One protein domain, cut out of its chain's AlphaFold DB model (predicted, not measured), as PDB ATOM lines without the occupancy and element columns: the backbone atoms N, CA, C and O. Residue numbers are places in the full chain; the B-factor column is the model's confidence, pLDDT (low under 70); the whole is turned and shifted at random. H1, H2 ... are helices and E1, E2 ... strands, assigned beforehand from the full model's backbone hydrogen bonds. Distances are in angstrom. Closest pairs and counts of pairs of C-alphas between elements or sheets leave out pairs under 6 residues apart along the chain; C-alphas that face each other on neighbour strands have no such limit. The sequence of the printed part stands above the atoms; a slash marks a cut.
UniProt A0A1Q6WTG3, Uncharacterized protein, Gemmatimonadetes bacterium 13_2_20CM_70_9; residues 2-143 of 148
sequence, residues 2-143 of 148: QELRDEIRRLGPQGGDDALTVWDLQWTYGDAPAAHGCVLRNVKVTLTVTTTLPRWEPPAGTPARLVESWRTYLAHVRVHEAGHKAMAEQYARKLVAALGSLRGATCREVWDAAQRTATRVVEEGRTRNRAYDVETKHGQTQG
ATOM      1  N   GLN A   2      29.188 -33.335 -31.137       72.12
ATOM      2  CA  GLN A   2      30.007 -33.929 -32.202       72.12
ATOM      3  C   GLN A   2      30.048 -35.468 -32.129       72.12
ATOM      4  O   GLN A   2      29.694 -36.132 -33.092       72.12
ATOM      5  N   GLU A   3      30.337 -36.023 -30.948       72.75
ATOM      6  CA  GLU A   3      30.389 -37.478 -30.722       72.75
ATOM      7  C   GLU A   3      29.061 -38.192 -31.036       72.75
ATOM      8  O   GLU A   3      29.065 -39.248 -31.660       72.75
ATOM      9  N   LEU A   4      27.918 -37.583 -30.693       73.88
ATOM     10  CA  LEU A   4      26.591 -38.118 -31.021       73.88
ATOM     11  C   LEU A   4      26.348 -38.121 -32.539       73.88
ATOM     12  O   LEU A   4      25.876 -39.107 -33.094       73.88
ATOM     13  N   ARG A   5      26.708 -37.037 -33.237       80.00
ATOM     14  CA  ARG A   5      26.596 -36.955 -34.705       80.00
ATOM     15  C   ARG A   5      27.525 -37.933 -35.418       80.00
ATOM     16  O   ARG A   5      27.176 -38.438 -36.481       80.00
ATOM     17  N   ASP A   6      28.699 -38.195 -34.860       75.00
ATOM     18  CA  ASP A   6      29.647 -39.159 -35.415       75.00
ATOM     19  C   ASP A   6      29.155 -40.597 -35.210       75.00
ATOM     20  O   ASP A   6      29.270 -41.424 -36.115       75.00
ATOM     21  N   GLU A   7      28.523 -40.889 -34.073       73.56
ATOM     22  CA  GLU A   7      27.936 -42.200 -33.800       73.56
ATOM     23  C   GLU A   7      26.708 -42.493 -34.671       73.56
ATOM     24  O   GLU A   7      26.628 -43.581 -35.244       73.56
ATOM     25  N   ILE A   8      25.811 -41.514 -34.854       73.94
ATOM     26  CA  ILE A   8      24.660 -41.636 -35.766       73.94
ATOM     27  C   ILE A   8      25.143 -41.951 -37.184       73.94
ATOM     28  O   ILE A   8      24.682 -42.915 -37.786       73.94
ATOM     29  N   ARG A   9      26.134 -41.210 -37.694       72.88
ATOM     30  CA  ARG A   9      26.685 -41.443 -39.039       72.88
ATOM     31  C   ARG A   9      27.378 -42.795 -39.179       72.88
ATOM     32  O   ARG A   9      27.335 -43.396 -40.247       72.88
ATOM     33  N   ARG A  10      28.034 -43.276 -38.119       71.75
ATOM     34  CA  ARG A  10      28.742 -44.564 -38.122       71.75
ATOM     35  C   ARG A  10      27.790 -45.761 -38.082       71.75
ATOM     36  O   ARG A  10      28.117 -46.797 -38.654       71.75
ATOM     37  N   LEU A  11      26.675 -45.647 -37.361       73.31
ATOM     38  CA  LEU A  11      25.730 -46.746 -37.117       73.31
ATOM     39  C   LEU A  11      24.452 -46.661 -37.967       73.31
ATOM     40  O   LEU A  11      23.649 -47.594 -37.947       73.31
ATOM     41  N   GLY A  12      24.254 -45.552 -38.680       64.88
ATOM     42  CA  GLY A  12      23.110 -45.316 -39.551       64.88
ATOM     43  C   GLY A  12      23.133 -46.141 -40.847       64.88
ATOM     44  O   GLY A  12      24.113 -46.833 -41.145       64.88
ATOM     45  N   PRO A  13      22.034 -46.100 -41.623       71.25
ATOM     46  CA  PRO A  13      21.949 -46.681 -42.959       71.25
ATOM     47  C   PRO A  13      23.166 -46.399 -43.858       71.25
ATOM     48  O   PRO A  13      23.750 -45.313 -43.855       71.25
ATOM     49  N   GLN A  14      23.525 -47.377 -44.700       61.06
ATOM     50  CA  GLN A  14      24.530 -47.149 -45.738       61.06
ATOM     51  C   GLN A  14      24.031 -46.079 -46.715       61.06
ATOM     52  O   GLN A  14      22.944 -46.211 -47.267       61.06
ATOM     53  N   GLY A  15      24.833 -45.032 -46.922       60.50
ATOM     54  CA  GLY A  15      24.438 -43.836 -47.677       60.50
ATOM     55  C   GLY A  15      24.553 -42.543 -46.866       60.50
ATOM     56  O   GLY A  15      24.676 -41.477 -47.459       60.50
ATOM     57  N   GLY A  16      24.635 -42.644 -45.534       64.81
ATOM     58  CA  GLY A  16      24.858 -41.500 -44.644       64.81
ATOM     59  C   GLY A  16      23.582 -40.821 -44.141       64.81
ATOM     60  O   GLY A  16      23.694 -39.786 -43.488       64.81
ATOM     61  N   ASP A  17      22.408 -41.395 -44.419       76.62
ATOM     62  CA  ASP A  17      21.138 -40.969 -43.829       76.62
ATOM     63  C   ASP A  17      21.060 -41.387 -42.354       76.62
ATOM     64  O   ASP A  17      21.533 -42.459 -41.975       76.62
ATOM     65  N   ASP A  18      20.431 -40.564 -41.515       81.69
ATOM     66  CA  ASP A  18      20.277 -40.869 -40.087       81.69
ATOM     67  C   ASP A  18      19.149 -41.896 -39.826       81.69
ATOM     68  O   ASP A  18      19.147 -42.598 -38.812       81.69
ATOM     69  N   ALA A  19      18.179 -41.985 -40.738       88.44
ATOM     70  CA  ALA A  19      17.040 -42.899 -40.720       88.44
ATOM     71  C   ALA A  19      16.652 -43.280 -42.153       88.44
ATOM     72  O   ALA A  19      17.052 -42.612 -43.103       88.44
ATOM     73  N   LEU A  20      15.913 -44.379 -42.312       90.94
ATOM     74  CA  LEU A  20      15.491 -44.839 -43.632       90.94
ATOM     75  C   LEU A  20      14.236 -45.705 -43.550       90.94
ATOM     76  O   LEU A  20      14.227 -46.717 -42.847       90.94
ATOM     77  N   THR A  21      13.228 -45.391 -44.360       92.75
ATOM     78  CA  THR A  21      12.075 -46.261 -44.607       92.75
ATOM     79  C   THR A  21      12.135 -46.842 -46.010       92.75
ATOM     80  O   THR A  21      11.938 -46.148 -47.005       92.75
ATOM     81  N   VAL A  22      12.333 -48.155 -46.091       93.69
ATOM     82  CA  VAL A  22      12.238 -48.918 -47.338       93.69
ATOM     83  C   VAL A  22      10.910 -49.656 -47.406       93.69
ATOM     84  O   VAL A  22      10.365 -50.094 -46.391       93.69
ATOM     85  N   TRP A  23      10.384 -49.816 -48.614       96.81
ATOM     86  CA  TRP A  23       9.151 -50.553 -48.835       96.81
ATOM     87  C   TRP A  23       9.193 -51.356 -50.130       96.81
ATOM     88  O   TRP A  23       9.873 -50.988 -51.088       96.81
ATOM     89  N   ASP A  24       8.432 -52.445 -50.144       95.69
ATOM     90  CA  ASP A  24       8.255 -53.327 -51.293       95.69
ATOM     91  C   ASP A  24       6.779 -53.702 -51.455       95.69
ATOM     92  O   ASP A  24       6.051 -53.874 -50.470       95.69
ATOM     93  N   LEU A  25       6.341 -53.819 -52.708       97.25
ATOM     94  CA  LEU A  25       4.995 -54.252 -53.061       97.25
ATOM     95  C   LEU A  25       5.072 -55.552 -53.844       97.25
ATOM     96  O   LEU A  25       5.651 -55.606 -54.925       97.25
ATOM     97  N   GLN A  26       4.385 -56.563 -53.332       97.31
ATOM     98  CA  GLN A  26       4.204 -57.845 -53.998       97.31
ATOM     99  C   GLN A  26       2.726 -58.044 -54.289       97.31
ATOM    100  O   GLN A  26       1.869 -57.661 -53.492       97.31
ATOM    101  N   TRP A  27       2.402 -58.653 -55.422       97.75
ATOM    102  CA  TRP A  27       1.015 -58.882 -55.803       97.75
ATOM    103  C   TRP A  27       0.817 -60.245 -56.446       97.75
ATOM    104  O   TRP A  27       1.684 -60.760 -57.148       97.75
ATOM    105  N   THR A  28      -0.362 -60.811 -56.216       97.56
ATOM    106  CA  THR A  28      -0.837 -62.025 -56.874       97.56
ATOM    107  C   THR A  28      -2.286 -61.846 -57.301       97.56
ATOM    108  O   THR A  28      -3.053 -61.086 -56.703       97.56
ATOM    109  N   TYR A  29      -2.661 -62.526 -58.376       97.19
ATOM    110  CA  TYR A  29      -4.018 -62.554 -58.899       97.19
ATOM    111  C   TYR A  29      -4.194 -63.806 -59.757       97.19
ATOM    112  O   TYR A  29      -3.228 -64.344 -60.295       97.19
ATOM    113  N   GLY A  30      -5.435 -64.261 -59.876       96.44
ATOM    114  CA  GLY A  30      -5.865 -65.132 -60.964       96.44
ATOM    115  C   GLY A  30      -6.697 -64.342 -61.967       96.44
ATOM    116  O   GLY A  30      -7.027 -63.176 -61.744       96.44
ATOM    117  N   ASP A  31      -7.090 -64.994 -63.045       95.19
ATOM    118  CA  ASP A  31      -8.039 -64.480 -64.023       95.19
ATOM    119  C   ASP A  31      -9.203 -65.457 -64.201       95.19
ATOM    120  O   ASP A  31      -9.117 -66.638 -63.863       95.19
ATOM    121  N   ALA A  32     -10.328 -64.937 -64.678       94.75
ATOM    122  CA  ALA A  32     -11.468 -65.756 -65.048       94.75
ATOM    123  C   ALA A  32     -12.270 -65.093 -66.173       94.75
ATOM    124  O   ALA A  32     -12.416 -63.860 -66.175       94.75
ATOM    125  N   PRO A  33     -12.866 -65.887 -67.081       95.69
ATOM    126  CA  PRO A  33     -13.873 -65.388 -68.003       95.69
ATOM    127  C   PRO A  33     -15.030 -64.701 -67.261       95.69
ATOM    128  O   PRO A  33     -15.427 -65.091 -66.162       95.69
ATOM    129  N   ALA A  34     -15.590 -63.674 -67.886       93.00
ATOM    130  CA  ALA A  34     -16.781 -62.954 -67.461       93.00
ATOM    131  C   ALA A  34     -17.723 -62.762 -68.658       93.00
ATOM    132  O   ALA A  34     -17.347 -63.020 -69.798       93.00
ATOM    133  N   ALA A  35     -18.943 -62.276 -68.403       89.06
ATOM    134  CA  ALA A  35     -19.988 -62.131 -69.424       89.06
ATOM    135  C   ALA A  35     -19.525 -61.403 -70.705       89.06
ATOM    136  O   ALA A  35     -19.988 -61.729 -71.795       89.06
ATOM    137  N   HIS A  36     -18.591 -60.453 -70.579       87.12
ATOM    138  CA  HIS A  36     -18.048 -59.672 -71.694       87.12
ATOM    139  C   HIS A  36     -16.511 -59.616 -71.675       87.12
ATOM    140  O   HIS A  36     -15.929 -58.535 -71.720       87.12
ATOM    141  N   GLY A  37     -15.847 -60.771 -71.567       95.06
ATOM    142  CA  GLY A  37     -14.389 -60.881 -71.687       95.06
ATOM    143  C   GLY A  37     -13.751 -61.586 -70.498       95.06
ATOM    144  O   GLY A  37     -14.232 -62.627 -70.062       95.06
ATOM    145  N   CYS A  38     -12.669 -61.032 -69.959       97.56
ATOM    146  CA  CYS A  38     -11.937 -61.595 -68.831       97.56
ATOM    147  C   CYS A  38     -11.579 -60.537 -67.788       97.56
ATOM    148  O   CYS A  38     -11.422 -59.347 -68.084       97.56
ATOM    149  N   VAL A  39     -11.481 -60.976 -66.537       97.50
ATOM    150  CA  VAL A  39     -11.291 -60.117 -65.366       97.50
ATOM    151  C   VAL A  39     -10.302 -60.750 -64.401       97.50
ATOM    152  O   VAL A  39     -10.183 -61.974 -64.353       97.50
ATOM    153  N   LEU A  40      -9.651 -59.933 -63.573       97.31
ATOM    154  CA  LEU A  40      -8.862 -60.459 -62.462       97.31
ATOM    155  C   LEU A  40      -9.759 -60.952 -61.316       97.31
ATOM    156  O   LEU A  40     -10.852 -60.431 -61.048       97.31
ATOM    157  N   ARG A  41      -9.265 -61.965 -60.612       96.50
ATOM    158  CA  ARG A  41      -9.851 -62.579 -59.420       96.50
ATOM    159  C   ARG A  41      -8.780 -62.748 -58.356       96.50
ATOM    160  O   ARG A  41      -7.597 -62.836 -58.667       96.50
ATOM    161  N   ASN A  42      -9.209 -62.809 -57.097       96.12
ATOM    162  CA  ASN A  42      -8.321 -63.049 -55.955       96.12
ATOM    163  C   ASN A  42      -7.119 -62.088 -55.916       96.12
ATOM    164  O   ASN A  42      -6.007 -62.498 -55.594       96.12
ATOM    165  N   VAL A  43      -7.340 -60.819 -56.283       97.44
ATOM    166  CA  VAL A  43      -6.296 -59.792 -56.256       97.44
ATOM    167  C   VAL A  43      -5.834 -59.614 -54.816       97.44
ATOM    168  O   VAL A  43      -6.606 -59.191 -53.954       97.44
ATOM    169  N   LYS A  44      -4.562 -59.915 -54.571       97.94
ATOM    170  CA  LYS A  44      -3.893 -59.718 -53.293       97.94
ATOM    171  C   LYS A  44      -2.669 -58.850 -53.515       97.94
ATOM    172  O   LYS A  44      -1.866 -59.118 -54.402       97.94
ATOM    173  N   VAL A  45      -2.525 -57.823 -52.688       98.06
ATOM    174  CA  VAL A  45      -1.332 -56.978 -52.636       98.06
ATOM    175  C   VAL A  45      -0.792 -57.042 -51.218       98.06
ATOM    176  O   VAL A  45      -1.528 -56.803 -50.261       98.06
ATOM    177  N   THR A  46       0.482 -57.377 -51.093       98.38
ATOM    178  CA  THR A  46       1.230 -57.381 -49.842       98.38
ATOM    179  C   THR A  46       2.192 -56.206 -49.870       98.38
ATOM    180  O   THR A  46       2.990 -56.077 -50.797       98.38
ATOM    181  N   LEU A  47       2.105 -55.357 -48.852       98.25
ATOM    182  CA  LEU A  47       3.055 -54.282 -48.608       98.25
ATOM    183  C   LEU A  47       3.964 -54.685 -47.450       98.25
ATOM    184  O   LEU A  47       3.475 -54.959 -46.354       98.25
ATOM    185  N   THR A  48       5.268 -54.648 -47.689       98.25
ATOM    186  CA  THR A  48       6.289 -54.764 -46.646       98.25
ATOM    187  C   THR A  48       6.938 -53.400 -46.469       98.25
ATOM    188  O   THR A  48       7.402 -52.818 -47.444       98.25
ATOM    189  N   VAL A  49       6.965 -52.882 -45.238       97.44
ATOM    190  CA  VAL A  49       7.640 -51.623 -44.889       97.44
ATOM    191  C   VAL A  49       8.616 -51.896 -43.756       97.44
ATOM    192  O   VAL A  49       8.225 -52.459 -42.733       97.44
ATOM    193  N   THR A  50       9.855 -51.453 -43.927       96.12
ATOM    194  CA  THR A  50      10.905 -51.534 -42.913       96.12
ATOM    195  C   THR A  50      11.447 -50.137 -42.668       96.12
ATOM    196  O   THR A  50      11.951 -49.502 -43.590       96.12
ATOM    197  N   THR A  51      11.364 -49.676 -41.420       94.44
ATOM    198  CA  THR A  51      11.905 -48.383 -40.995       94.44
ATOM    199  C   THR A  51      13.075 -48.604 -40.045       94.44
ATOM    200  O   THR A  51      12.920 -49.223 -38.991       94.44
ATOM    201  N   THR A  52      14.229 -48.062 -40.407       91.75
ATOM    202  CA  THR A  52      15.432 -47.986 -39.581       91.75
ATOM    203  C   THR A  52      15.481 -46.613 -38.924       91.75
ATOM    204  O   THR A  52      15.422 -45.598 -39.612       91.75
ATOM    205  N   LEU A  53      15.584 -46.581 -37.596       90.75
ATOM    206  CA  LEU A  53      15.681 -45.352 -36.807       90.75
ATOM    207  C   LEU A  53      17.015 -45.310 -36.059       90.75
ATOM    208  O   LEU A  53      17.501 -46.367 -35.640       90.75
ATOM    209  N   PRO A  54      17.567 -44.114 -35.810       87.44
ATOM    210  CA  PRO A  54      18.795 -43.997 -35.057       87.44
ATOM    211  C   PRO A  54      18.510 -44.278 -33.574       87.44
ATOM    212  O   PRO A  54      17.458 -43.929 -33.025       87.44
ATOM    213  N   ARG A  55      19.454 -44.952 -32.916       86.88
ATOM    214  CA  ARG A  55      19.392 -45.307 -31.495       86.88
ATOM    215  C   ARG A  55      20.588 -44.695 -30.791       86.88
ATOM    216  O   ARG A  55      21.712 -44.842 -31.252       86.88
ATOM    217  N   TRP A  56      20.332 -44.072 -29.651       86.31
ATOM    218  CA  TRP A  56      21.371 -43.567 -28.770       86.31
ATOM    219  C   TRP A  56      20.952 -43.759 -27.318       86.31
ATOM    220  O   TRP A  56      19.808 -43.474 -26.949       86.31
ATOM    221  N   GLU A  57      21.881 -44.265 -26.513       86.81
ATOM    222  CA  GLU A  57      21.735 -44.429 -25.071       86.81
ATOM    223  C   GLU A  57      22.710 -43.464 -24.390       86.81
ATOM    224  O   GLU A  57      23.922 -43.662 -24.483       86.81
ATOM    225  N   PRO A  58      22.213 -42.388 -23.754       85.31
ATOM    226  CA  PRO A  58      23.079 -41.356 -23.206       85.31
ATOM    227  C   PRO A  58      23.924 -41.917 -22.049       85.31
ATOM    228  O   PRO A  58      23.355 -42.441 -21.086       85.31
ATOM    229  N   PRO A  59      25.263 -41.772 -22.086       89.19
ATOM    230  CA  PRO A  59      26.125 -42.155 -20.972       89.19
ATOM    231  C   PRO A  59      25.781 -41.411 -19.675       89.19
ATOM    232  O   PRO A  59      25.215 -40.309 -19.691       89.19
ATOM    233  N   ALA A  60      26.177 -41.976 -18.533       90.69
ATOM    234  CA  ALA A  60      26.034 -41.305 -17.243       90.69
ATOM    235  C   ALA A  60      26.738 -39.933 -17.252       90.69
ATOM    236  O   ALA A  60      27.849 -39.796 -17.755       90.69
ATOM    237  N   GLY A  61      26.077 -38.910 -16.703       90.12
ATOM    238  CA  GLY A  61      26.590 -37.533 -16.697       90.12
ATOM    239  C   GLY A  61      26.308 -36.724 -17.971       90.12
ATOM    240  O   GLY A  61      26.678 -35.553 -18.033       90.12
ATOM    241  N   THR A  62      25.614 -37.296 -18.966       90.38
ATOM    242  CA  THR A  62      25.155 -36.549 -20.149       90.38
ATOM    243  C   THR A  62      24.282 -35.353 -19.730       90.38
ATOM    244  O   THR A  62      23.317 -35.538 -18.983       90.38
ATOM    245  N   PRO A  63      24.554 -34.125 -20.219       92.31
ATOM    246  CA  PRO A  63      23.746 -32.954 -19.886       92.31
ATOM    247  C   PRO A  63      22.272 -33.120 -20.277       92.31
ATOM    248  O   PRO A  63      21.971 -33.501 -21.406       92.31
ATOM    249  N   ALA A  64      21.342 -32.739 -19.394       91.62
ATOM    250  CA  ALA A  64      19.900 -32.879 -19.636       91.62
ATOM    251  C   ALA A  64      19.431 -32.211 -20.942       91.62
ATOM    252  O   ALA A  64      18.634 -32.789 -21.676       91.62
ATOM    253  N   ARG A  65      19.997 -31.040 -21.277       89.31
ATOM    254  CA  ARG A  65      19.715 -30.334 -22.540       89.31
ATOM    255  C   ARG A  65      19.972 -31.206 -23.774       89.31
ATOM    256  O   ARG A  65      19.196 -31.181 -24.713       89.31
ATOM    257  N   LEU A  66      21.033 -32.010 -23.740       86.75
ATOM    258  CA  LEU A  66      21.439 -32.855 -24.855       86.75
ATOM    259  C   LEU A  66      20.497 -34.056 -25.012       86.75
ATOM    260  O   LEU A  66      20.122 -34.421 -26.124       86.75
ATOM    261  N   VAL A  67      20.071 -34.639 -23.890       89.75
ATOM    262  CA  VAL A  67      19.057 -35.701 -23.887       89.75
ATOM    263  C   VAL A  67      17.741 -35.193 -24.484       89.75
ATOM    264  O   VAL A  67      17.107 -35.909 -25.258       89.75
ATOM    265  N   GLU A  68      17.346 -33.961 -24.164       91.31
ATOM    266  CA  GLU A  68      16.117 -33.360 -24.686       91.31
ATOM    267  C   GLU A  68      16.206 -33.026 -26.183       91.31
ATOM    268  O   GLU A  68      15.294 -33.370 -26.940       91.31
ATOM    269  N   SER A  69      17.327 -32.456 -26.642       90.00
ATOM    270  CA  SER A  69      17.578 -32.224 -28.072       90.00
ATOM    271  C   SER A  69      17.504 -33.524 -28.875       90.00
ATOM    272  O   SER A  69      16.855 -33.567 -29.918       90.00
ATOM    273  N   TRP A  70      18.096 -34.610 -28.367       90.19
ATOM    274  CA  TRP A  70      18.008 -35.928 -28.999       90.19
ATOM    275  C   TRP A  70      16.573 -36.458 -29.078       90.19
ATOM    276  O   TRP A  70      16.153 -36.954 -30.123       90.19
ATOM    277  N   ARG A  71      15.806 -36.360 -27.985       91.88
ATOM    278  CA  ARG A  71      14.405 -36.809 -27.952       91.88
ATOM    279  C   ARG A  71      13.549 -36.056 -28.960       91.88
ATOM    280  O   ARG A  71      12.776 -36.687 -29.679       91.88
ATOM    281  N   THR A  72      13.722 -34.738 -29.020       93.06
ATOM    282  CA  THR A  72      13.023 -33.861 -29.965       93.06
ATOM    283  C   THR A  72      13.370 -34.242 -31.400       93.06
ATOM    284  O   THR A  72      12.482 -34.551 -32.193       93.06
ATOM    285  N   TYR A  73      14.661 -34.344 -31.711       92.50
ATOM    286  CA  TYR A  73      15.143 -34.792 -33.014       92.50
ATOM    287  C   TYR A  73      14.560 -36.158 -33.419       92.50
ATOM    288  O   TYR A  73      13.989 -36.286 -34.500       92.50
ATOM    289  N   LEU A  74      14.619 -37.168 -32.542       93.00
ATOM    290  CA  LEU A  74      14.110 -38.510 -32.840       93.00
ATOM    291  C   LEU A  74      12.588 -38.518 -33.056       93.00
ATOM    292  O   LEU A  74      12.084 -39.298 -33.867       93.00
ATOM    293  N   ALA A  75      11.841 -37.665 -32.350       95.25
ATOM    294  CA  ALA A  75      10.410 -37.498 -32.585       95.25
ATOM    295  C   ALA A  75      10.135 -36.954 -33.995       95.25
ATOM    296  O   ALA A  75       9.279 -37.496 -34.695       95.25
ATOM    297  N   HIS A  76      10.899 -35.956 -34.446       95.94
ATOM    298  CA  HIS A  76      10.776 -35.413 -35.801       95.94
ATOM    299  C   HIS A  76      11.197 -36.415 -36.879       95.94
ATOM    300  O   HIS A  76      10.491 -36.559 -37.877       95.94
ATOM    301  N   VAL A  77      12.272 -37.180 -36.654       94.75
ATOM    302  CA  VAL A  77      12.678 -38.273 -37.555       94.75
ATOM    303  C   VAL A  77      11.540 -39.279 -37.711       94.75
ATOM    304  O   VAL A  77      11.163 -39.628 -38.824       94.75
ATOM    305  N   ARG A  78      10.901 -39.697 -36.611       95.94
ATOM    306  CA  ARG A  78       9.753 -40.619 -36.666       95.94
ATOM    307  C   ARG A  78       8.581 -40.062 -37.469       95.94
ATOM    308  O   ARG A  78       7.919 -40.831 -38.161       95.94
ATOM    309  N   VAL A  79       8.308 -38.761 -37.374       97.19
ATOM    310  CA  VAL A  79       7.261 -38.105 -38.176       97.19
ATOM    311  C   VAL A  79       7.613 -38.151 -39.661       97.19
ATOM    312  O   VAL A  79       6.755 -38.493 -40.476       97.19
ATOM    313  N   HIS A  80       8.867 -37.861 -40.007       97.25
ATOM    314  CA  HIS A  80       9.344 -37.920 -41.384       97.25
ATOM    315  C   HIS A  80       9.200 -39.333 -41.970       97.25
ATOM    316  O   HIS A  80       8.491 -39.518 -42.966       97.25
ATOM    317  N   GLU A  81       9.735 -40.344 -41.279       97.00
ATOM    318  CA  GLU A  81       9.655 -41.756 -41.678       97.00
ATOM    319  C   GLU A  81       8.209 -42.280 -41.755       97.00
ATOM    320  O   GLU A  81       7.845 -43.041 -42.657       97.00
ATOM    321  N   ALA A  82       7.328 -41.829 -40.854       97.50
ATOM    322  CA  ALA A  82       5.906 -42.158 -40.916       97.50
ATOM    323  C   ALA A  82       5.237 -41.629 -42.198       97.50
ATOM    324  O   ALA A  82       4.308 -42.264 -42.707       97.50
ATOM    325  N   GLY A  83       5.724 -40.517 -42.757       97.88
ATOM    326  CA  GLY A  83       5.297 -40.003 -44.060       97.88
ATOM    327  C   GLY A  83       5.613 -40.969 -45.205       97.88
ATOM    328  O   GLY A  83       4.724 -41.284 -46.002       97.88
ATOM    329  N   HIS A  84       6.832 -41.521 -45.246       98.12
ATOM    330  CA  HIS A  84       7.218 -42.560 -46.214       98.12
ATOM    331  C   HIS A  84       6.315 -43.786 -46.123       98.12
ATOM    332  O   HIS A  84       5.793 -44.248 -47.144       98.12
ATOM    333  N   LYS A  85       6.066 -44.270 -44.902       98.00
ATOM    334  CA  LYS A  85       5.150 -45.389 -44.650       98.00
ATOM    335  C   LYS A  85       3.732 -45.091 -45.144       98.00
ATOM    336  O   LYS A  85       3.149 -45.917 -45.844       98.00
ATOM    337  N   ALA A  86       3.181 -43.919 -44.827       98.25
ATOM    338  CA  ALA A  86       1.832 -43.537 -45.244       98.25
ATOM    339  C   ALA A  86       1.688 -43.481 -46.775       98.25
ATOM    340  O   ALA A  86       0.676 -43.929 -47.323       98.25
ATOM    341  N   MET A  87       2.715 -42.992 -47.481       98.00
ATOM    342  CA  MET A  87       2.754 -43.032 -48.945       98.00
ATOM    343  C   MET A  87       2.809 -44.470 -49.470       98.00
ATOM    344  O   MET A  87       2.034 -44.815 -50.362       98.00
ATOM    345  N   ALA A  88       3.655 -45.337 -48.908       97.81
ATOM    346  CA  ALA A  88       3.721 -46.740 -49.321       97.81
ATOM    347  C   ALA A  88       2.352 -47.440 -49.181       97.81
ATOM    348  O   ALA A  88       1.882 -48.104 -50.106       97.81
ATOM    349  N   GLU A  89       1.645 -47.201 -48.072       98.44
ATOM    350  CA  GLU A  89       0.280 -47.691 -47.855       98.44
ATOM    351  C   GLU A  89      -0.735 -47.119 -48.854       98.44
ATOM    352  O   GLU A  89      -1.622 -47.835 -49.327       98.44
ATOM    353  N   GLN A  90      -0.622 -45.833 -49.199       98.50
ATOM    354  CA  GLN A  90      -1.466 -45.208 -50.217       98.50
ATOM    355  C   GLN A  90      -1.285 -45.890 -51.577       98.50
ATOM    356  O   GLN A  90      -2.276 -46.201 -52.242       98.50
ATOM    357  N   TYR A  91      -0.044 -46.156 -51.980       98.31
ATOM    358  CA  TYR A  91       0.250 -46.810 -53.253       98.31
ATOM    359  C   TYR A  91      -0.127 -48.296 -53.257       98.31
ATOM    360  O   TYR A  91      -0.612 -48.782 -54.278       98.31
ATOM    361  N   ALA A  92      -0.043 -48.990 -52.117       98.50
ATOM    362  CA  ALA A  92      -0.595 -50.336 -51.965       98.50
ATOM    363  C   ALA A  92      -2.109 -50.357 -52.236       98.50
ATOM    364  O   ALA A  92      -2.596 -51.145 -53.049       98.50
ATOM    365  N   ARG A  93      -2.862 -49.436 -51.614       98.56
ATOM    366  CA  ARG A  93      -4.313 -49.298 -51.835       98.56
ATOM    367  C   ARG A  93      -4.637 -48.925 -53.282       98.56
ATOM    368  O   ARG A  93      -5.556 -49.493 -53.871       98.56
ATOM    369  N   LYS A  94      -3.859 -48.010 -53.873       98.50
ATOM    370  CA  LYS A  94      -3.983 -47.629 -55.286       98.50
ATOM    371  C   LYS A  94      -3.774 -48.829 -56.209       98.50
ATOM    372  O   LYS A  94      -4.528 -48.979 -57.166       98.50
ATOM    373  N   LEU A  95      -2.802 -49.692 -55.912       98.56
ATOM    374  CA  LEU A  95      -2.538 -50.896 -56.694       98.56
ATOM    375  C   LEU A  95      -3.701 -51.891 -56.619       98.56
ATOM    376  O   LEU A  95      -4.154 -52.361 -57.660       98.56
ATOM    377  N   VAL A  96      -4.232 -52.157 -55.419       98.25
ATOM    378  CA  VAL A  96      -5.410 -53.027 -55.235       98.25
ATOM    379  C   VAL A  96      -6.591 -52.527 -56.066       98.25
ATOM    380  O   VAL A  96      -7.183 -53.297 -56.823       98.25
ATOM    381  N   ALA A  97      -6.913 -51.235 -55.958       98.38
ATOM    382  CA  ALA A  97      -8.021 -50.634 -56.692       98.38
ATOM    383  C   ALA A  97      -7.803 -50.706 -58.211       98.38
ATOM    384  O   ALA A  97      -8.703 -51.110 -58.950       98.38
ATOM    385  N   ALA A  98      -6.594 -50.371 -58.673       98.25
ATOM    386  CA  ALA A  98      -6.252 -50.402 -60.086       98.25
ATOM    387  C   ALA A  98      -6.393 -51.819 -60.658       98.25
ATOM    388  O   ALA A  98      -7.126 -51.999 -61.627       98.25
ATOM    389  N   LEU A  99      -5.791 -52.829 -60.020       98.31
ATOM    390  CA  LEU A  99      -5.879 -54.228 -60.454       98.31
ATOM    391  C   LEU A  99      -7.319 -54.760 -60.409       98.31
ATOM    392  O   LEU A  99      -7.777 -55.375 -61.370       98.31
ATOM    393  N   GLY A 100      -8.075 -54.480 -59.343       96.75
ATOM    394  CA  GLY A 100      -9.468 -54.929 -59.210       96.75
ATOM    395  C   GLY A 100     -10.411 -54.362 -60.281       96.75
ATOM    396  O   GLY A 100     -11.426 -54.981 -60.622       96.75
ATOM    397  N   SER A 101     -10.063 -53.207 -60.853       96.38
ATOM    398  CA  SER A 101     -10.841 -52.553 -61.909       96.38
ATOM    399  C   SER A 101     -10.564 -53.089 -63.319       96.38
ATOM    400  O   SER A 101     -11.353 -52.833 -64.225       96.38
ATOM    401  N   LEU A 102      -9.492 -53.867 -63.518       97.12
ATOM    402  CA  LEU A 102      -9.064 -54.282 -64.854       97.12
ATOM    403  C   LEU A 102     -10.029 -55.272 -65.506       97.12
ATOM    404  O   LEU A 102     -10.494 -56.236 -64.890       97.12
ATOM    405  N   ARG A 103     -10.293 -55.032 -66.788       96.00
ATOM    406  CA  ARG A 103     -11.097 -55.859 -67.688       96.00
ATOM    407  C   ARG A 103     -10.364 -55.934 -69.029       96.00
ATOM    408  O   ARG A 103      -9.719 -54.962 -69.415       96.00
ATOM    409  N   GLY A 104     -10.464 -57.060 -69.722       96.06
ATOM    410  CA  GLY A 104      -9.935 -57.244 -71.078       96.06
ATOM    411  C   GLY A 104     -10.888 -58.087 -71.918       96.06
ATOM    412  O   GLY A 104     -11.724 -58.795 -71.354       96.06
ATOM    413  N   ALA A 105     -10.778 -58.037 -73.245       96.88
ATOM    414  CA  ALA A 105     -11.565 -58.913 -74.115       96.88
ATOM    415  C   ALA A 105     -11.099 -60.369 -73.973       96.88
ATOM    416  O   ALA A 105     -11.909 -61.295 -74.000       96.88
ATOM    417  N   THR A 106      -9.798 -60.564 -73.736       97.31
ATOM    418  CA  THR A 106      -9.193 -61.866 -73.441       97.31
ATOM    419  C   THR A 106      -8.477 -61.868 -72.092       97.31
ATOM    420  O   THR A 106      -8.109 -60.824 -71.548       97.31
ATOM    421  N   CYS A 107      -8.240 -63.059 -71.536       96.31
ATOM    422  CA  CYS A 107      -7.487 -63.177 -70.289       96.31
ATOM    423  C   CYS A 107      -6.025 -62.752 -70.441       96.31
ATOM    424  O   CYS A 107      -5.464 -62.114 -69.555       96.31
ATOM    425  N   ARG A 108      -5.430 -62.994 -71.610       96.44
ATOM    426  CA  ARG A 108      -4.093 -62.490 -71.923       96.44
ATOM    427  C   ARG A 108      -4.022 -60.964 -71.842       96.44
ATOM    428  O   ARG A 108      -3.105 -60.428 -71.232       96.44
ATOM    429  N   GLU A 109      -5.012 -60.265 -72.392       97.38
ATOM    430  CA  GLU A 109      -5.054 -58.801 -72.333       97.38
ATOM    431  C   GLU A 109      -5.150 -58.269 -70.902       97.38
ATOM    432  O   GLU A 109      -4.458 -57.302 -70.571       97.38
ATOM    433  N   VAL A 110      -5.975 -58.886 -70.042       97.62
ATOM    434  CA  VAL A 110      -6.087 -58.441 -68.644       97.62
ATOM    435  C   VAL A 110      -4.799 -58.717 -67.862       97.62
ATOM    436  O   VAL A 110      -4.400 -57.878 -67.058       97.62
ATOM    437  N   TRP A 111      -4.102 -59.823 -68.143       96.31
ATOM    438  CA  TRP A 111      -2.785 -60.130 -67.573       96.31
ATOM    439  C   TRP A 111      -1.724 -59.107 -67.979       96.31
ATOM    440  O   TRP A 111      -1.031 -58.550 -67.124       96.31
ATOM    441  N   ASP A 112      -1.633 -58.808 -69.272       97.31
ATOM    442  CA  ASP A 112      -0.678 -57.832 -69.790       97.31
ATOM    443  C   ASP A 112      -0.972 -56.427 -69.229       97.31
ATOM    444  O   ASP A 112      -0.059 -55.668 -68.881       97.31
ATOM    445  N   ALA A 113      -2.254 -56.068 -69.093       98.00
ATOM    446  CA  ALA A 113      -2.680 -54.821 -68.463       98.00
ATOM    447  C   ALA A 113      -2.354 -54.779 -66.962       98.00
ATOM    448  O   ALA A 113      -1.954 -53.724 -66.462       98.00
ATOM    449  N   ALA A 114      -2.485 -55.903 -66.255       98.19
ATOM    450  CA  ALA A 114      -2.158 -56.027 -64.838       98.19
ATOM    451  C   ALA A 114      -0.673 -55.774 -64.586       98.19
ATOM    452  O   ALA A 114      -0.338 -54.923 -63.761       98.19
ATOM    453  N   GLN A 115       0.205 -56.411 -65.368       96.62
ATOM    454  CA  GLN A 115       1.651 -56.222 -65.254       96.62
ATOM    455  C   GLN A 115       2.048 -54.759 -65.494       96.62
ATOM    456  O   GLN A 115       2.733 -54.158 -64.668       96.62
ATOM    457  N   ARG A 116       1.563 -54.147 -66.586       98.19
ATOM    458  CA  ARG A 116       1.837 -52.729 -66.885       98.19
ATOM    459  C   ARG A 116       1.317 -51.798 -65.790       98.19
ATOM    460  O   ARG A 116       2.000 -50.849 -65.407       98.19
ATOM    461  N   THR A 117       0.113 -52.064 -65.290       98.38
ATOM    462  CA  THR A 117      -0.515 -51.275 -64.223       98.38
ATOM    463  C   THR A 117       0.301 -51.349 -62.941       98.38
ATOM    464  O   THR A 117       0.562 -50.309 -62.338       98.38
ATOM    465  N   ALA A 118       0.736 -52.544 -62.548       97.81
ATOM    466  CA  ALA A 118       1.506 -52.732 -61.333       97.81
ATOM    467  C   ALA A 118       2.872 -52.043 -61.404       97.81
ATOM    468  O   ALA A 118       3.182 -51.235 -60.529       97.81
ATOM    469  N   THR A 119       3.630 -52.252 -62.487       97.50
ATOM    470  CA  THR A 119       4.914 -51.566 -62.708       97.50
ATOM    471  C   THR A 119       4.756 -50.049 -62.637       97.50
ATOM    472  O   THR A 119       5.501 -49.385 -61.919       97.50
ATOM    473  N   ARG A 120       3.746 -49.490 -63.313       98.31
ATOM    474  CA  ARG A 120       3.488 -48.046 -63.289       98.31
ATOM    475  C   ARG A 120       3.185 -47.537 -61.878       98.31
ATOM    476  O   ARG A 120       3.750 -46.530 -61.465       98.31
ATOM    477  N   VAL A 121       2.299 -48.205 -61.136       98.12
ATOM    478  CA  VAL A 121       1.914 -47.767 -59.782       98.12
ATOM    479  C   VAL A 121       3.106 -47.816 -58.821       98.12
ATOM    480  O   VAL A 121       3.261 -46.893 -58.021       98.12
ATOM    481  N   VAL A 122       3.967 -48.835 -58.914       96.69
ATOM    482  CA  VAL A 122       5.192 -48.918 -58.101       96.69
ATOM    483  C   VAL A 122       6.153 -47.774 -58.431       96.69
ATOM    484  O   VAL A 122       6.628 -47.102 -57.515       96.69
ATOM    485  N   GLU A 123       6.406 -47.502 -59.712       97.50
ATOM    486  CA  GLU A 123       7.315 -46.423 -60.130       97.50
ATOM    487  C   GLU A 123       6.790 -45.026 -59.771       97.50
ATOM    488  O   GLU A 123       7.551 -44.167 -59.314       97.50
ATOM    489  N   GLU A 124       5.480 -44.797 -59.885       97.94
ATOM    490  CA  GLU A 124       4.846 -43.579 -59.375       97.94
ATOM    491  C   GLU A 124       5.046 -43.442 -57.858       97.94
ATOM    492  O   GLU A 124       5.360 -42.351 -57.381       97.94
ATOM    493  N   GLY A 125       4.904 -44.537 -57.103       97.06
ATOM    494  CA  GLY A 125       5.130 -44.564 -55.658       97.06
ATOM    495  C   GLY A 125       6.565 -44.210 -55.291       97.06
ATOM    496  O   GLY A 125       6.790 -43.327 -54.465       97.06
ATOM    497  N   ARG A 126       7.545 -44.832 -55.955       95.69
ATOM    498  CA  ARG A 126       8.979 -44.543 -55.772       95.69
ATOM    499  C   ARG A 126       9.319 -43.098 -56.105       95.69
ATOM    500  O   ARG A 126      10.129 -42.470 -55.430       95.69
ATOM    501  N   THR A 127       8.710 -42.562 -57.155       97.38
ATOM    502  CA  THR A 127       8.914 -41.171 -57.570       97.38
ATOM    503  C   THR A 127       8.331 -40.202 -56.547       97.38
ATOM    504  O   THR A 127       9.019 -39.265 -56.148       97.38
ATOM    505  N   ARG A 128       7.113 -40.453 -56.047       97.44
ATOM    506  CA  ARG A 128       6.498 -39.616 -55.007       97.44
ATOM    507  C   ARG A 128       7.274 -39.655 -53.690       97.44
ATOM    508  O   ARG A 128       7.409 -38.613 -53.056       97.44
ATOM    509  N   ASN A 129       7.777 -40.831 -53.314       95.00
ATOM    510  CA  ASN A 129       8.565 -41.043 -52.104       95.00
ATOM    511  C   ASN A 129       9.884 -40.243 -52.154       95.00
ATOM    512  O   ASN A 129      10.142 -39.463 -51.250       95.00
ATOM    513  N   ARG A 130      10.618 -40.293 -53.277       94.25
ATOM    514  CA  ARG A 130      11.802 -39.437 -53.505       94.25
ATOM    515  C   ARG A 130      11.472 -37.943 -53.525       94.25
ATOM    516  O   ARG A 130      12.229 -37.129 -53.013       94.25
ATOM    517  N   ALA A 131      10.346 -37.563 -54.130       96.50
ATOM    518  CA  ALA A 131       9.919 -36.166 -54.151       96.50
ATOM    519  C   ALA A 131       9.604 -35.642 -52.742       96.50
ATOM    520  O   ALA A 131       9.861 -34.479 -52.461       96.50
ATOM    521  N   TYR A 132       9.091 -36.491 -51.849       97.00
ATOM    522  CA  TYR A 132       8.813 -36.117 -50.466       97.00
ATOM    523  C   TYR A 132      10.089 -35.772 -49.687       97.00
ATOM    524  O   TYR A 132      10.093 -34.784 -48.953       97.00
ATOM    525  N   ASP A 133      11.192 -36.493 -49.903       94.25
ATOM    526  CA  ASP A 133      12.497 -36.118 -49.343       94.25
ATOM    527  C   ASP A 133      12.934 -34.736 -49.826       94.25
ATOM    528  O   ASP A 133      13.301 -33.875 -49.031       94.25
ATOM    529  N   VAL A 134      12.825 -34.481 -51.132       94.88
ATOM    530  CA  VAL A 134      13.192 -33.184 -51.719       94.88
ATOM    531  C   VAL A 134      12.319 -32.055 -51.161       94.88
ATOM    532  O   VAL A 134      12.838 -31.027 -50.729       94.88
ATOM    533  N   GLU A 135      11.000 -32.250 -51.132       96.00
ATOM    534  CA  GLU A 135      10.018 -31.280 -50.627       96.00
ATOM    535  C   GLU A 135      10.240 -30.964 -49.148       96.00
ATOM    536  O   GLU A 135      10.165 -29.805 -48.737       96.00
ATOM    537  N   THR A 136      10.539 -31.987 -48.344       95.06
ATOM    538  CA  THR A 136      10.733 -31.825 -46.903       95.06
ATOM    539  C   THR A 136      12.161 -31.442 -46.520       95.06
ATOM    540  O   THR A 136      12.407 -31.165 -45.339       95.06
ATOM    541  N   LYS A 137      13.079 -31.385 -47.496       93.69
ATOM    542  CA  LYS A 137      14.533 -31.280 -47.306       93.69
ATOM    543  C   LYS A 137      15.053 -32.373 -46.368       93.69
ATOM    544  O   LYS A 137      15.699 -32.065 -45.369       93.69
ATOM    545  N   HIS A 138      14.720 -33.627 -46.660       90.62
ATOM    546  CA  HIS A 138      15.030 -34.794 -45.830       90.62
ATOM    547  C   HIS A 138      14.535 -34.607 -44.383       90.62
ATOM    548  O   HIS A 138      15.278 -34.755 -43.416       90.62
ATOM    549  N   GLY A 139      13.288 -34.141 -44.235       92.44
ATOM    550  CA  GLY A 139      12.647 -33.918 -42.938       92.44
ATOM    551  C   GLY A 139      13.024 -32.626 -42.201       92.44
ATOM    552  O   GLY A 139      12.406 -32.320 -41.180       92.44
ATOM    553  N   GLN A 140      13.967 -31.810 -42.687       91.31
ATOM    554  CA  GLN A 140      14.352 -30.557 -42.007       91.31
ATOM    555  C   GLN A 140      13.167 -29.596 -41.836       91.31
ATOM    556  O   GLN A 140      12.998 -28.986 -40.782       91.31
ATOM    557  N   THR A 141      12.293 -29.502 -42.841       93.44
ATOM    558  CA  THR A 141      11.055 -28.695 -42.760       93.44
ATOM    559  C   THR A 141      10.030 -29.255 -41.767       93.44
ATOM    560  O   THR A 141       9.075 -28.570 -41.413       93.44
ATOM    561  N   GLN A 142      10.235 -30.489 -41.303       93.00
ATOM    562  CA  GLN A 142       9.421 -31.186 -40.308       93.00
ATOM    563  C   GLN A 142      10.092 -31.213 -38.927       93.00
ATOM    564  O   GLN A 142       9.608 -31.902 -38.030       93.00
ATOM    565  N   GLY A 143      11.187 -30.464 -38.750       90.62
ATOM    566  CA  GLY A 143      11.915 -30.346 -37.489       90.62
ATOM    567  C   GLY A 143      13.038 -31.366 -37.302       90.62
ATOM    568  O   GLY A 143      13.573 -31.461 -36.201       90.62
TER     569      GLY A 143
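Overview. This is residues 2 to 143 of the 148 residues of an uncharacterized protein of Gemmatimonadetes bacterium 13_2_20CM_70_9 (UniProt A0A1Q6WTG3). A long rod in which a two-stranded antiparallel hairpin, E1 and E2, runs lengthwise beside a long helical hairpin, H2 and H3, that packs on it. The short helix H1 lies off this body, near the end of the rod where H2 begins. The printed part has 142 residues, with three named helices and two named strands in the order H1 E1 E2 H2 H3, a mixed class. It is loose, with a radius of gyration of the C-alphas of 21.2 A, and spans 74 by 26 by 21 A.

Along the chain. E1, residues 20 to 34, is 44.0 A long from C-alpha 20 at (15.491, -44.839, -43.632). E2, residues 37 to 52, is 45.7 A long. H2, residues 64 to 101, is the longest helix at 55.8 A. H3, residues 107 to 136, is 43.1 A long and ends with C-alpha 136 at (10.733, -31.825, -46.903). H1, residues 2 to 11, begins with C-alpha 2 at (30.007, -33.929, -32.202) and is 14.4 A long.

Arrangement. E1 and E2 form an antiparallel hairpin at 168 degrees, with N 24 and O 48 at 2.9 A and N 46 and O 26 at 2.8 A, within hydrogen-bond range. The closest C-alphas of E2 and H2, Val 45 and Val 96, are 6.2 A apart. Those of E2 and H3, Cys 38 and Cys 107, are 4.9 A apart. H2, with residues 84 to 99 alone, touches H3 in a helical hairpin, opposite ways at a shallow tilt of 21 degrees; the closest C-alphas, Tyr 91 and Gly 125, are 5.9 A apart. H1 is apart from E2, H2 and H3. In H1, H2 and H3 every O i to N i+4 pair is within hydrogen-bond range.

Size, cuts and confidence. The C-alphas farthest apart, Ala 35 and Gly 61, are 74.5 A from each other. The printed part has no cut. The link from E2 to H2, 11 residues, is long; residues 59 to 65, of which 64 to 65 belong to H2, stand free. The pLDDT is under 70 at residue 12 and residues 14 to 16.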